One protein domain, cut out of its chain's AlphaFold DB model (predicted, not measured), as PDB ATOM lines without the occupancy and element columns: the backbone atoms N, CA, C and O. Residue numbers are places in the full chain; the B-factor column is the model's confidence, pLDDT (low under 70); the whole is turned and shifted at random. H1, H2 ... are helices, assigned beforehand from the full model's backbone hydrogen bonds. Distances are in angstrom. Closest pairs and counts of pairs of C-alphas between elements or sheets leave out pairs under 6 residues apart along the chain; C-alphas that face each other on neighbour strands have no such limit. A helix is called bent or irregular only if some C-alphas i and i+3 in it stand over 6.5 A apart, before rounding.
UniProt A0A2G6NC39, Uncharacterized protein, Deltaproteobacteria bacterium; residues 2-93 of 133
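What this domain is: This is residues 2 to 93 of the 133 residues of an uncharacterized protein of Deltaproteobacteria bacterium (UniProt A0A2G6NC39). Three long helices lie side by side in a flat layer, H2 between H1 and H4, and the shorter H3 crosses one end, where H2 ends and H4 begins. H1 splays from H2, so their hairpin opens away from its link. The printed part has 92 residues with four named helices, H1 to H4 in order, and no named strand: all helix, compact, radius of gyration of the C-alphas 13.8 A, spans 39 by 32 by 16 A.

Where its parts are: H1, residues 3 to 23, 30.1 A long, begins at C-alpha 3 (144.178, 191.839, 166.864). H2, residues 28 to 48, 29.2 A long, has a kink of 30 degrees near residue 42 and is irregular: C-alphas 43 and 46 are 7.3 A apart. H3 holds residues 53 to 64. H4, residues 73 to 90, 25.4 A long, ends at C-alpha 90 (146.617, 214.532, 192.649).

How they stand to each other: H1, with residues 14 to 21 alone, touches H2 at a shallow tilt of 23 degrees, opposite ways; closest C-alphas Gly 21 and Tyr 30, 5.5 A. H2 touches H4 at a shallow tilt of 12 degrees, opposite ways; closest C-alphas Thr 32 and Gly 85, 4.0 A. H3 touches residues 41 to 48 of H2 alone, about perpendicular at 85 degrees; closest C-alphas Ser 45 and Tyr 55, 4.7 A. H1 and H4 are apart. Each O i to N i+4 pair is within hydrogen-bond range in H1, H3 and H4, 15 of 17 in H2.

The domain as a whole: The C-alphas farthest apart, Asn 2 and Glu 92, are 41.1 A apart. The printed part has no cut and no long link. Residues 25, 26 and 68 have pLDDT under 70.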
ATOM      1  N   ASN A   2     142.074 187.828 168.322       86.81
ATOM      2  CA  ASN A   2     142.134 188.568 167.059       86.81
ATOM      3  C   ASN A   2     142.576 190.017 167.330       86.81
ATOM      4  O   ASN A   2     141.935 190.715 168.113       86.81
ATOM      5  N   TRP A   3     143.652 190.479 166.687       86.69
ATOM      6  CA  TRP A   3     144.178 191.839 166.864       86.69
ATOM      7  C   TRP A   3     143.179 192.930 166.476       86.69
ATOM      8  O   TRP A   3     143.164 193.993 167.087       86.69
ATOM      9  N   ARG A   4     142.261 192.634 165.549       85.44
ATOM     10  CA  ARG A   4     141.165 193.541 165.197       85.44
ATOM     11  C   ARG A   4     140.210 193.775 166.369       85.44
ATOM     12  O   ARG A   4     139.731 194.885 166.552       85.44
ATOM     13  N   THR A   5     139.953 192.750 167.183       88.69
ATOM     14  CA  THR A   5     139.131 192.877 168.396       88.69
ATOM     15  C   THR A   5     139.824 193.751 169.440       88.69
ATOM     16  O   THR A   5     139.159 194.527 170.112       88.69
ATOM     17  N   ILE A   6     141.155 193.673 169.533       87.00
ATOM     18  CA  ILE A   6     141.955 194.528 170.420       87.00
ATOM     19  C   ILE A   6     141.892 195.986 169.963       87.00
ATOM     20  O   ILE A   6     141.659 196.867 170.781       87.00
ATOM     21  N   ASP A   7     142.035 196.243 168.660       86.38
ATOM     22  CA  ASP A   7     141.915 197.597 168.108       86.38
ATOM     23  C   ASP A   7     140.518 198.188 168.365       86.38
ATOM     24  O   ASP A   7     140.402 199.337 168.789       86.38
ATOM     25  N   ILE A   8     139.454 197.395 168.182       89.56
ATOM     26  CA  ILE A   8     138.080 197.813 168.510       89.56
ATOM     27  C   ILE A   8     137.948 198.106 170.006       89.56
ATOM     28  O   ILE A   8     137.381 199.133 170.369       89.56
ATOM     29  N   PHE A   9     138.488 197.240 170.866       90.19
ATOM     30  CA  PHE A   9     138.483 197.454 172.311       90.19
ATOM     31  C   PHE A   9     139.200 198.753 172.685       90.19
ATOM     32  O   PHE A   9     138.655 199.536 173.451       90.19
ATOM     33  N   PHE A  10     140.374 199.027 172.114       89.19
ATOM     34  CA  PHE A  10     141.111 200.259 172.379       89.19
ATOM     35  C   PHE A  10     140.338 201.500 171.954       89.19
ATOM     36  O   PHE A  10     140.247 202.444 172.737       89.19
ATOM     37  N   VAL A  11     139.752 201.498 170.755       87.00
ATOM     38  CA  VAL A  11     138.928 202.618 170.286       87.00
ATOM     39  C   VAL A  11     137.719 202.800 171.198       87.00
ATOM     40  O   VAL A  11     137.513 203.897 171.703       87.00
ATOM     41  N   ALA A  12     136.976 201.728 171.484       89.38
ATOM     42  CA  ALA A  12     135.798 201.782 172.344       89.38
ATOM     43  C   ALA A  12     136.140 202.265 173.759       89.38
ATOM     44  O   ALA A  12     135.493 203.174 174.268       89.38
ATOM     45  N   PHE A  13     137.185 201.714 174.375       89.62
ATOM     46  CA  PHE A  13     137.628 202.085 175.716       89.62
ATOM     47  C   PHE A  13     138.073 203.550 175.779       89.62
ATOM     48  O   PHE A  13     137.641 204.291 176.658       89.62
ATOM     49  N   THR A  14     138.865 203.993 174.797       87.00
ATOM     50  CA  THR A  14     139.311 205.390 174.685       87.00
ATOM     51  C   THR A  14     138.119 206.331 174.500       87.00
ATOM     52  O   THR A  14     138.044 207.358 175.168       87.00
ATOM     53  N   SER A  15     137.157 205.978 173.639       85.69
ATOM     54  CA  SER A  15     135.939 206.764 173.416       85.69
ATOM     55  C   SER A  15     135.055 206.836 174.657       85.69
ATOM     56  O   SER A  15     134.584 207.919 174.989       85.69
ATOM     57  N   VAL A  16     134.856 205.720 175.364       89.25
ATOM     58  CA  VAL A  16     134.074 205.691 176.608       89.25
ATOM     59  C   VAL A  16     134.722 206.573 177.665       89.25
ATOM     60  O   VAL A  16     134.034 207.402 178.249       89.25
ATOM     61  N   LEU A  17     136.036 206.465 177.880       85.81
ATOM     62  CA  LEU A  17     136.736 207.311 178.850       85.81
ATOM     63  C   LEU A  17     136.680 208.795 178.488       85.81
ATOM     64  O   LEU A  17     136.554 209.629 179.377       85.81
ATOM     65  N   LEU A  18     136.734 209.129 177.198       81.38
ATOM     66  CA  LEU A  18     136.635 210.512 176.741       81.38
ATOM     67  C   LEU A  18     135.215 211.066 176.946       81.38
ATOM     68  O   LEU A  18     135.066 212.186 177.420       81.38
ATOM     69  N   ILE A  19     134.177 210.265 176.680       84.12
ATOM     70  CA  ILE A  19     132.780 210.630 176.972       84.12
ATOM     71  C   ILE A  19     132.571 210.794 178.480       84.12
ATOM     72  O   ILE A  19     132.021 211.801 178.912       84.12
ATOM     73  N   LEU A  20     133.030 209.838 179.290       82.62
ATOM     74  CA  LEU A  20     132.911 209.915 180.746       82.62
ATOM     75  C   LEU A  20     133.681 211.112 181.311       82.62
ATOM     76  O   LEU A  20     133.159 211.797 182.181       82.62
ATOM     77  N   GLY A  21     134.867 211.408 180.777       78.38
ATOM     78  CA  GLY A  21     135.648 212.584 181.153       78.38
ATOM     79  C   GLY A  21     134.966 213.909 180.807       78.38
ATOM     80  O   GLY A  21     135.144 214.871 181.541       78.38
ATOM     81  N   LEU A  22     134.160 213.960 179.740       74.81
ATOM     82  CA  LEU A  22     133.349 215.135 179.390       74.81
ATOM     83  C   LEU A  22     132.078 215.262 180.241       74.81
ATOM     84  O   LEU A  22     131.621 216.370 180.493       74.81
ATOM     85  N   LEU A  23     131.474 214.142 180.649       78.94
ATOM     86  CA  LEU A  23     130.227 214.137 181.424       78.94
ATOM     87  C   LEU A  23     130.453 214.302 182.931       78.94
ATOM     88  O   LEU A  23     129.593 214.835 183.626       78.94
ATOM     89  N   PHE A  24     131.594 213.835 183.435       79.12
ATOM     90  CA  PHE A  24     131.927 213.799 184.858       79.12
ATOM     91  C   PHE A  24     133.278 214.472 185.097       79.12
ATOM     92  O   PHE A  24     134.222 213.846 185.574       79.12
ATOM     93  N   GLU A  25     133.373 215.748 184.741       66.44
ATOM     94  CA  GLU A  25     134.634 216.501 184.743       66.44
ATOM     95  C   GLU A  25     135.273 216.630 186.130       66.44
ATOM     96  O   GLU A  25     136.492 216.716 186.242       66.44
ATOM     97  N   GLU A  26     134.464 216.595 187.190       68.81
ATOM     98  CA  GLU A  26     134.960 216.600 188.570       68.81
ATOM     99  C   GLU A  26     135.606 215.268 188.968       68.81
ATOM    100  O   GLU A  26     136.357 215.193 189.940       68.81
ATOM    101  N   ASN A  27     135.341 214.203 188.211       78.81
ATOM    102  CA  ASN A  27     135.923 212.903 188.470       78.81
ATOM    103  C   ASN A  27     137.264 212.760 187.737       78.81
ATOM    104  O   ASN A  27     137.363 212.180 186.647       78.81
ATOM    105  N   SER A  28     138.317 213.247 188.397       81.88
ATOM    106  CA  SER A  28     139.706 213.153 187.935       81.88
ATOM    107  C   SER A  28     140.144 211.717 187.614       81.88
ATOM    108  O   SER A  28     141.024 211.524 186.771       81.88
ATOM    109  N   GLN A  29     139.484 210.696 188.179       87.50
ATOM    110  CA  GLN A  29     139.807 209.288 187.939       87.50
ATOM    111  C   GLN A  29     139.677 208.899 186.464       87.50
ATOM    112  O   GLN A  29     140.515 208.147 185.969       87.50
ATOM    113  N   TYR A  30     138.682 209.411 185.731       87.62
ATOM    114  CA  TYR A  30     138.526 209.071 184.309       87.62
ATOM    115  C   TYR A  30     139.681 209.619 183.470       87.62
ATOM    116  O   TYR A  30     140.222 208.903 182.622       87.62
ATOM    117  N   GLY A  31     140.106 210.854 183.754       86.50
ATOM    118  CA  GLY A  31     141.292 211.456 183.146       86.50
ATOM    119  C   GLY A  31     142.556 210.669 183.490       86.50
ATOM    120  O   GLY A  31     143.325 210.307 182.601       86.50
ATOM    121  N   THR A  32     142.737 210.311 184.762       91.12
ATOM    122  CA  THR A  32     143.862 209.485 185.214       91.12
ATOM    123  C   THR A  32     143.914 208.144 184.491       91.12
ATOM    124  O   THR A  32     144.947 207.808 183.910       91.12
ATOM    125  N   VAL A  33     142.809 207.394 184.470       92.25
ATOM    126  CA  VAL A  33     142.738 206.085 183.804       92.25
ATOM    127  C   VAL A  33     143.023 206.228 182.312       92.25
ATOM    128  O   VAL A  33     143.783 205.430 181.766       92.25
ATOM    129  N   PHE A  34     142.490 207.264 181.661       91.94
ATOM    130  CA  PHE A  34     142.764 207.555 180.254       91.94
ATOM    131  C   PHE A  34     144.258 207.759 179.988       91.94
ATOM    132  O   PHE A  34     144.836 207.086 179.131       91.94
ATOM    133  N   PHE A  35     144.902 208.653 180.738       92.88
ATOM    134  CA  PHE A  35     146.310 208.986 180.536       92.88
ATOM    135  C   PHE A  35     147.242 207.816 180.868       92.88
ATOM    136  O   PHE A  35     148.175 207.544 180.108       92.88
ATOM    137  N   VAL A  36     146.954 207.067 181.936       94.62
ATOM    138  CA  VAL A  36     147.707 205.855 182.295       94.62
ATOM    139  C   VAL A  36     147.554 204.776 181.221       94.62
ATOM    140  O   VAL A  36     148.541 204.152 180.819       94.62
ATOM    141  N   PHE A  37     146.339 204.578 180.708       94.25
ATOM    142  CA  PHE A  37     146.067 203.604 179.657       94.25
ATOM    143  C   PHE A  37     146.783 203.960 178.348       94.25
ATOM    144  O   PHE A  37     147.546 203.141 177.825       94.25
ATOM    145  N   ILE A  38     146.609 205.185 177.837       94.00
ATOM    146  CA  ILE A  38     147.278 205.628 176.604       94.00
ATOM    147  C   ILE A  38     148.798 205.631 176.789       94.00
ATOM    148  O   ILE A  38     149.517 205.189 175.893       94.00
ATOM    149  N   GLY A  39     149.302 206.049 177.952       94.38
ATOM    150  CA  GLY A  39     150.727 205.981 178.270       94.38
ATOM    151  C   GLY A  39     151.273 204.553 178.211       94.38
ATOM    152  O   GLY A  39     152.294 204.311 177.566       94.38
ATOM    153  N   SER A  40     150.539 203.580 178.757       94.81
ATOM    154  CA  SER A  40     150.891 202.153 178.690       94.81
ATOM    155  C   SER A  40     150.882 201.612 177.255       94.81
ATOM    156  O   SER A  40     151.788 200.871 176.851       94.81
ATOM    157  N   VAL A  41     149.897 202.020 176.446       94.00
ATOM    158  CA  VAL A  41     149.856 201.696 175.011       94.00
ATOM    159  C   VAL A  41     151.076 202.281 174.299       94.00
ATOM    160  O   VAL A  41     151.744 201.593 173.526       94.00
ATOM    161  N   VAL A  42     151.412 203.540 174.572       94.50
ATOM    162  CA  VAL A  42     152.566 204.212 173.971       94.50
ATOM    163  C   VAL A  42     153.871 203.505 174.350       94.50
ATOM    164  O   VAL A  42     154.656 203.198 173.449       94.50
ATOM    165  N   MET A  43     154.068 203.133 175.621       95.06
ATOM    166  CA  MET A  43     155.251 202.380 176.071       95.06
ATOM    167  C   MET A  43     155.394 201.025 175.378       95.06
ATOM    168  O   MET A  43     156.505 200.584 175.095       95.06
ATOM    169  N   THR A  44     154.285 200.348 175.090       94.38
ATOM    170  CA  THR A  44     154.314 199.011 174.472       94.38
ATOM    171  C   THR A  44     154.247 199.054 172.940       94.38
ATOM    172  O   THR A  44     154.513 198.050 172.276       94.38
ATOM    173  N   SER A  45     154.006 200.229 172.349       93.62
ATOM    174  CA  SER A  45     153.788 200.416 170.908       93.62
ATOM    175  C   SER A  45     154.912 199.904 170.012       93.62
ATOM    176  O   SER A  45     154.634 199.307 168.973       93.62
ATOM    177  N   LYS A  46     156.180 200.037 170.423       93.00
ATOM    178  CA  LYS A  46     157.328 199.535 169.651       93.00
ATOM    179  C   LYS A  46     157.271 198.022 169.418       93.00
ATOM    180  O   LYS A  46     157.686 197.569 168.353       93.00
ATOM    181  N   TYR A  47     156.757 197.261 170.383       92.88
ATOM    182  CA  TYR A  47     156.730 195.795 170.347       92.88
ATOM    183  C   TYR A  47     155.520 195.236 169.588       92.88
ATOM    184  O   TYR A  47     155.575 194.119 169.074       92.88
ATOM    185  N   PHE A  48     154.430 196.005 169.500       92.69
ATOM    186  CA  PHE A  48     153.155 195.540 168.940       92.69
ATOM    187  C   PHE A  48     152.699 196.289 167.676       92.69
ATOM    188  O   PHE A  48     151.660 195.939 167.113       92.69
ATOM    189  N   LYS A  49     153.478 197.260 167.175       90.69
ATOM    190  CA  LYS A  49     153.170 198.062 165.968       90.69
ATOM    191  C   LYS A  49     152.843 197.248 164.709       90.69
ATOM    192  O   LYS A  49     152.093 197.707 163.845       90.69
ATOM    193  N   ASP A  50     153.400 196.047 164.584       91.88
ATOM    194  CA  ASP A  50     153.190 195.204 163.403       91.88
ATOM    195  C   ASP A  50     151.890 194.400 163.508       91.88
ATOM    196  O   ASP A  50     151.356 193.960 162.492       91.88
ATOM    197  N   LYS A  51     151.347 194.269 164.723       89.88
ATOM    198  CA  LYS A  51     150.187 193.428 165.023       89.88
ATOM    199  C   LYS A  51     148.874 194.206 165.139       89.88
ATOM    200  O   LYS A  51     147.836 193.646 164.814       89.88
ATOM    201  N   SER A  52     148.905 195.468 165.574       90.75
ATOM    202  CA  SER A  52     147.700 196.293 165.772       90.75
ATOM    203  C   SER A  52     147.853 197.680 165.154       90.75
ATOM    204  O   SER A  52     148.921 198.298 165.218       90.75
ATOM    205  N   ILE A  53     146.767 198.173 164.552       89.12
ATOM    206  CA  ILE A  53     146.739 199.491 163.904       89.12
ATOM    207  C   ILE A  53     146.871 200.589 164.958       89.12
ATOM    208  O   ILE A  53     147.585 201.568 164.734       89.12
ATOM    209  N   PHE A  54     146.248 200.409 166.124       86.88
ATOM    210  CA  PHE A  54     146.332 201.370 167.219       86.88
ATOM    211  C   PHE A  54     147.770 201.514 167.732       86.88
ATOM    212  O   PHE A  54     148.299 202.625 167.812       86.88
ATOM    213  N   TYR A  55     148.457 200.389 167.966       91.88
ATOM    214  CA  TYR A  55     149.872 200.401 168.343       91.88
ATOM    215  C   TYR A  55     150.766 200.979 167.247       91.88
ATOM    216  O   TYR A  55     151.713 201.706 167.550       91.88
ATOM    217  N   ARG A  56     150.460 200.708 165.973       91.25
ATOM    218  CA  ARG A  56     151.173 201.306 164.839       91.25
ATOM    219  C   ARG A  56     151.039 202.824 164.828       91.25
ATOM    220  O   ARG A  56     152.041 203.512 164.648       91.25
ATOM    221  N   GLY A  57     149.829 203.334 165.055       89.12
ATOM    222  CA  GLY A  57     149.549 204.764 165.168       89.12
ATOM    223  C   GLY A  57     150.313 205.401 166.326       89.12
ATOM    224  O   GLY A  57     151.045 206.366 166.114       89.12
ATOM    225  N   ALA A  58     150.232 204.817 167.525       90.88
ATOM    226  CA  ALA A  58     150.958 205.297 168.704       90.88
ATOM    227  C   ALA A  58     152.485 205.314 168.487       90.88
ATOM    228  O   ALA A  58     153.161 206.304 168.790       90.88
ATOM    229  N   TYR A  59     153.039 204.253 167.893       91.69
ATOM    230  CA  TYR A  59     154.460 204.194 167.551       91.69
ATOM    231  C   TYR A  59     154.837 205.262 166.517       91.69
ATOM    232  O   TYR A  59     155.851 205.946 166.665       91.69
ATOM    233  N   TRP A  60     154.003 205.447 165.488       88.75
ATOM    234  CA  TRP A  60     154.225 206.458 164.460       88.75
ATOM    235  C   TRP A  60     154.223 207.872 165.047       88.75
ATOM    236  O   TRP A  60     155.161 208.622 164.777       88.75
ATOM    237  N   VAL A  61     153.244 208.211 165.892       86.56
ATOM    238  CA  VAL A  61     153.161 209.512 166.579       86.56
ATOM    239  C   VAL A  61     154.423 209.765 167.400       86.56
ATOM    240  O   VAL A  61     155.089 210.786 167.220       86.56
ATOM    241  N   THR A  62     154.812 208.807 168.242       87.38
ATOM    242  CA  THR A  62     155.965 208.986 169.134       87.38
ATOM    243  C   THR A  62     157.306 209.071 168.413       87.38
ATOM    244  O   THR A  62     158.201 209.756 168.900       87.38
ATOM    245  N   HIS A  63     157.471 208.421 167.258       82.94
ATOM    246  CA  HIS A  63     158.716 208.492 166.481       82.94
ATOM    247  C   HIS A  63     158.756 209.637 165.461       82.94
ATOM    248  O   HIS A  63     159.844 210.105 165.113       82.94
ATOM    249  N   ASN A  64     157.606 210.084 164.950       80.12
ATOM    250  CA  ASN A  64     157.562 211.033 163.835       80.12
ATOM    251  C   ASN A  64     157.122 212.436 164.227       80.12
ATOM    252  O   ASN A  64     157.695 213.386 163.686       80.12
ATOM    253  N   ILE A  65     156.167 212.561 165.151       78.00
ATOM    254  CA  ILE A  65     155.637 213.856 165.596       78.00
ATOM    255  C   ILE A  65     156.491 214.397 166.740       78.00
ATOM    256  O   ILE A  65     156.976 215.526 166.673       78.00
ATOM    257  N   PHE A  66     156.729 213.584 167.769       76.69
ATOM    258  CA  PHE A  66     157.441 214.053 168.951       76.69
ATOM    259  C   PHE A  66     158.967 214.074 168.770       76.69
ATOM    260  O   PHE A  66     159.570 213.170 168.186       76.69
ATOM    261  N   LYS A  67     159.605 215.131 169.290       71.56
ATOM    262  CA  LYS A  67     161.067 215.311 169.333       71.56
ATOM    263  C   LYS A  67     161.573 215.194 170.783       71.56
ATOM    264  O   LYS A  67     160.807 215.533 171.682       71.56
ATOM    265  N   PRO A  68     162.837 214.777 171.021       68.50
ATOM    266  CA  PRO A  68     163.849 214.313 170.050       68.50
ATOM    267  C   PRO A  68     163.454 212.971 169.419       68.50
ATOM    268  O   PRO A  68     162.690 212.260 170.034       68.50
ATOM    269  N   LYS A  69     163.905 212.607 168.206       74.88
ATOM    270  CA  LYS A  69     163.517 211.336 167.536       74.88
ATOM    271  C   LYS A  69     164.472 210.199 167.922       74.88
ATOM    272  O   LYS A  69     165.426 209.935 167.194       74.88
ATOM    273  N   THR A  70     164.240 209.561 169.068       81.44
ATOM    274  CA  THR A  70     165.100 208.483 169.588       81.44
ATOM    275  C   THR A  70     164.388 207.131 169.632       81.44
ATOM    276  O   THR A  70     163.162 207.055 169.726       81.44
ATOM    277  N   ASN A  71     165.167 206.044 169.663       81.06
ATOM    278  CA  ASN A  71     164.643 204.684 169.825       81.06
ATOM    279  C   ASN A  71     163.905 204.459 171.153       81.06
ATOM    280  O   ASN A  71     163.204 203.455 171.264       81.06
ATOM    281  N   ILE A  72     164.053 205.359 172.133       88.44
ATOM    282  CA  ILE A  72     163.409 205.313 173.454       88.44
ATOM    283  C   ILE A  72     162.223 206.283 173.578       88.44
ATOM    284  O   ILE A  72     161.604 206.343 174.633       88.44
ATOM    285  N   ASN A  73     161.843 206.995 172.508       88.56
ATOM    286  CA  ASN A  73     160.740 207.967 172.542       88.56
ATOM    287  C   ASN A  73     159.435 207.404 173.088       88.56
ATOM    288  O   ASN A  73     158.749 208.058 173.862       88.56
ATOM    289  N   HIS A  74     159.101 206.191 172.673       89.56
ATOM    290  CA  HIS A  74     157.917 205.477 173.125       89.56
ATOM    291  C   HIS A  74     157.906 205.269 174.655       89.56
ATOM    292  O   HIS A  74     156.846 205.325 175.264       89.56
ATOM    293  N   LEU A  75     159.071 205.113 175.297       91.75
ATOM    294  CA  LEU A  75     159.178 205.044 176.757       91.75
ATOM    295  C   LEU A  75     159.050 206.426 177.396       91.75
ATOM    296  O   LEU A  75     158.273 206.579 178.328       91.75
ATOM    297  N   ILE A  76     159.768 207.429 176.877       90.31
ATOM    298  CA  ILE A  76     159.749 208.800 177.418       90.31
ATOM    299  C   ILE A  76     158.324 209.361 177.399       90.31
ATOM    300  O   ILE A  76     157.817 209.807 178.424       90.31
ATOM    301  N   TRP A  77     157.657 209.295 176.247       91.62
ATOM    302  CA  TRP A  77     156.299 209.815 176.093       91.62
ATOM    303  C   TRP A  77     155.260 208.957 176.803       91.62
ATOM    304  O   TRP A  77     154.282 209.489 177.318       91.62
ATOM    305  N   GLY A  78     155.476 207.644 176.875       93.00
ATOM    306  CA  GLY A  78     154.604 206.762 177.636       93.00
ATOM    307  C   GLY A  78     154.646 207.057 179.137       93.00
ATOM    308  O   GLY A  78     153.597 207.224 179.752       93.00
ATOM    309  N   LEU A  79     155.847 207.224 179.701       95.50
ATOM    310  CA  LEU A  79     156.039 207.640 181.093       95.50
ATOM    311  C   LEU A  79     155.487 209.040 181.350       95.50
ATOM    312  O   LEU A  79     154.810 209.238 182.352       95.50
ATOM    313  N   PHE A  80     155.728 209.992 180.444       93.38
ATOM    314  CA  PHE A  80     155.164 211.337 180.545       93.38
ATOM    315  C   PHE A  80     153.639 211.295 180.683       93.38
ATOM    316  O   PHE A  80     153.103 211.881 181.615       93.38
ATOM    317  N   LEU A  81     152.952 210.543 179.816       94.38
ATOM    318  CA  LEU A  81     151.495 210.407 179.870       94.38
ATOM    319  C   LEU A  81     151.026 209.739 181.167       94.38
ATOM    320  O   LEU A  81     150.075 210.216 181.778       94.38
ATOM    321  N   ILE A  82     151.710 208.688 181.628       95.81
ATOM    322  CA  ILE A  82     151.397 208.046 182.915       95.81
ATOM    323  C   ILE A  82     151.532 209.052 184.066       95.81
ATOM    324  O   ILE A  82     150.617 209.174 184.882       95.81
ATOM    325  N   PHE A  83     152.629 209.812 184.114       95.50
ATOM    326  CA  PHE A  83     152.830 210.840 185.134       95.50
ATOM    327  C   PHE A  83     151.815 211.977 185.031       95.50
ATOM    328  O   PHE A  83     151.353 212.446 186.066       95.50
ATOM    329  N   SER A  84     151.397 212.381 183.827       93.31
ATOM    330  CA  SER A  84     150.285 213.325 183.656       93.31
ATOM    331  C   SER A  84     148.983 212.775 184.237       93.31
ATOM    332  O   SER A  84     148.258 213.510 184.897       93.31
ATOM    333  N   GLY A  85     148.709 211.478 184.063       91.88
ATOM    334  CA  GLY A  85     147.549 210.826 184.674       91.88
ATOM    335  C   GLY A  85     147.576 210.888 186.203       91.88
ATOM    336  O   GLY A  85     146.565 211.225 186.819       91.88
ATOM    337  N   PHE A  86     148.734 210.627 186.815       92.62
ATOM    338  CA  PHE A  86     148.911 210.778 188.262       92.62
ATOM    339  C   PHE A  86     148.836 212.236 188.719       92.62
ATOM    340  O   PHE A  86     148.245 212.512 189.756       92.62
ATOM    341  N   ALA A  87     149.380 213.174 187.945       91.62
ATOM    342  CA  ALA A  87     149.269 214.596 188.246       91.62
ATOM    343  C   ALA A  87     147.803 215.053 188.243       91.62
ATOM    344  O   ALA A  87     147.410 215.783 189.139       91.62
ATOM    345  N   ILE A  88     146.985 214.569 187.301       87.38
ATOM    346  CA  ILE A  88     145.533 214.822 187.274       87.38
ATOM    347  C   ILE A  88     144.843 214.229 188.504       87.38
ATOM    348  O   ILE A  88     143.961 214.861 189.069       87.38
ATOM    349  N   TYR A  89     145.250 213.033 188.935       88.38
ATOM    350  CA  TYR A  89     144.678 212.394 190.122       88.38
ATOM    351  C   TYR A  89     144.943 213.198 191.400       88.38
ATOM    352  O   TYR A  89     144.093 213.268 192.281       88.38
ATOM    353  N   LEU A  90     146.146 213.767 191.497       87.94
ATOM    354  CA  LEU A  90     146.617 214.532 192.649       87.94
ATOM    355  C   LEU A  90     146.289 216.026 192.556       87.94
ATOM    356  O   LEU A  90     146.551 216.751 193.512       87.94
ATOM    357  N   ALA A  91     145.773 216.492 191.419       84.44
ATOM    358  CA  ALA A  91     145.408 217.885 191.237       84.44
ATOM    359  C   ALA A  91     144.248 218.238 192.170       84.44
ATOM    360  O   ALA A  91     143.280 217.485 192.297       84.44
ATOM    361  N   GLU A  92     144.352 219.399 192.808       81.00
ATOM    362  CA  GLU A  92     143.243 219.953 193.569       81.00
ATOM    363  C   GLU A  92     142.059 220.226 192.625       81.00
ATOM    364  O   GLU A  92     142.266 220.578 191.455       81.00
ATOM    365  N   PRO A  93     140.814 220.038 193.095       79.62
ATOM    366  CA  PRO A  93     139.647 220.410 192.314       79.62
ATOM    367  C   PRO A  93     139.705 221.902 191.979       79.62
ATOM    368  O   PRO A  93     140.151 222.714 192.790       79.62
TER     369      PRO A  93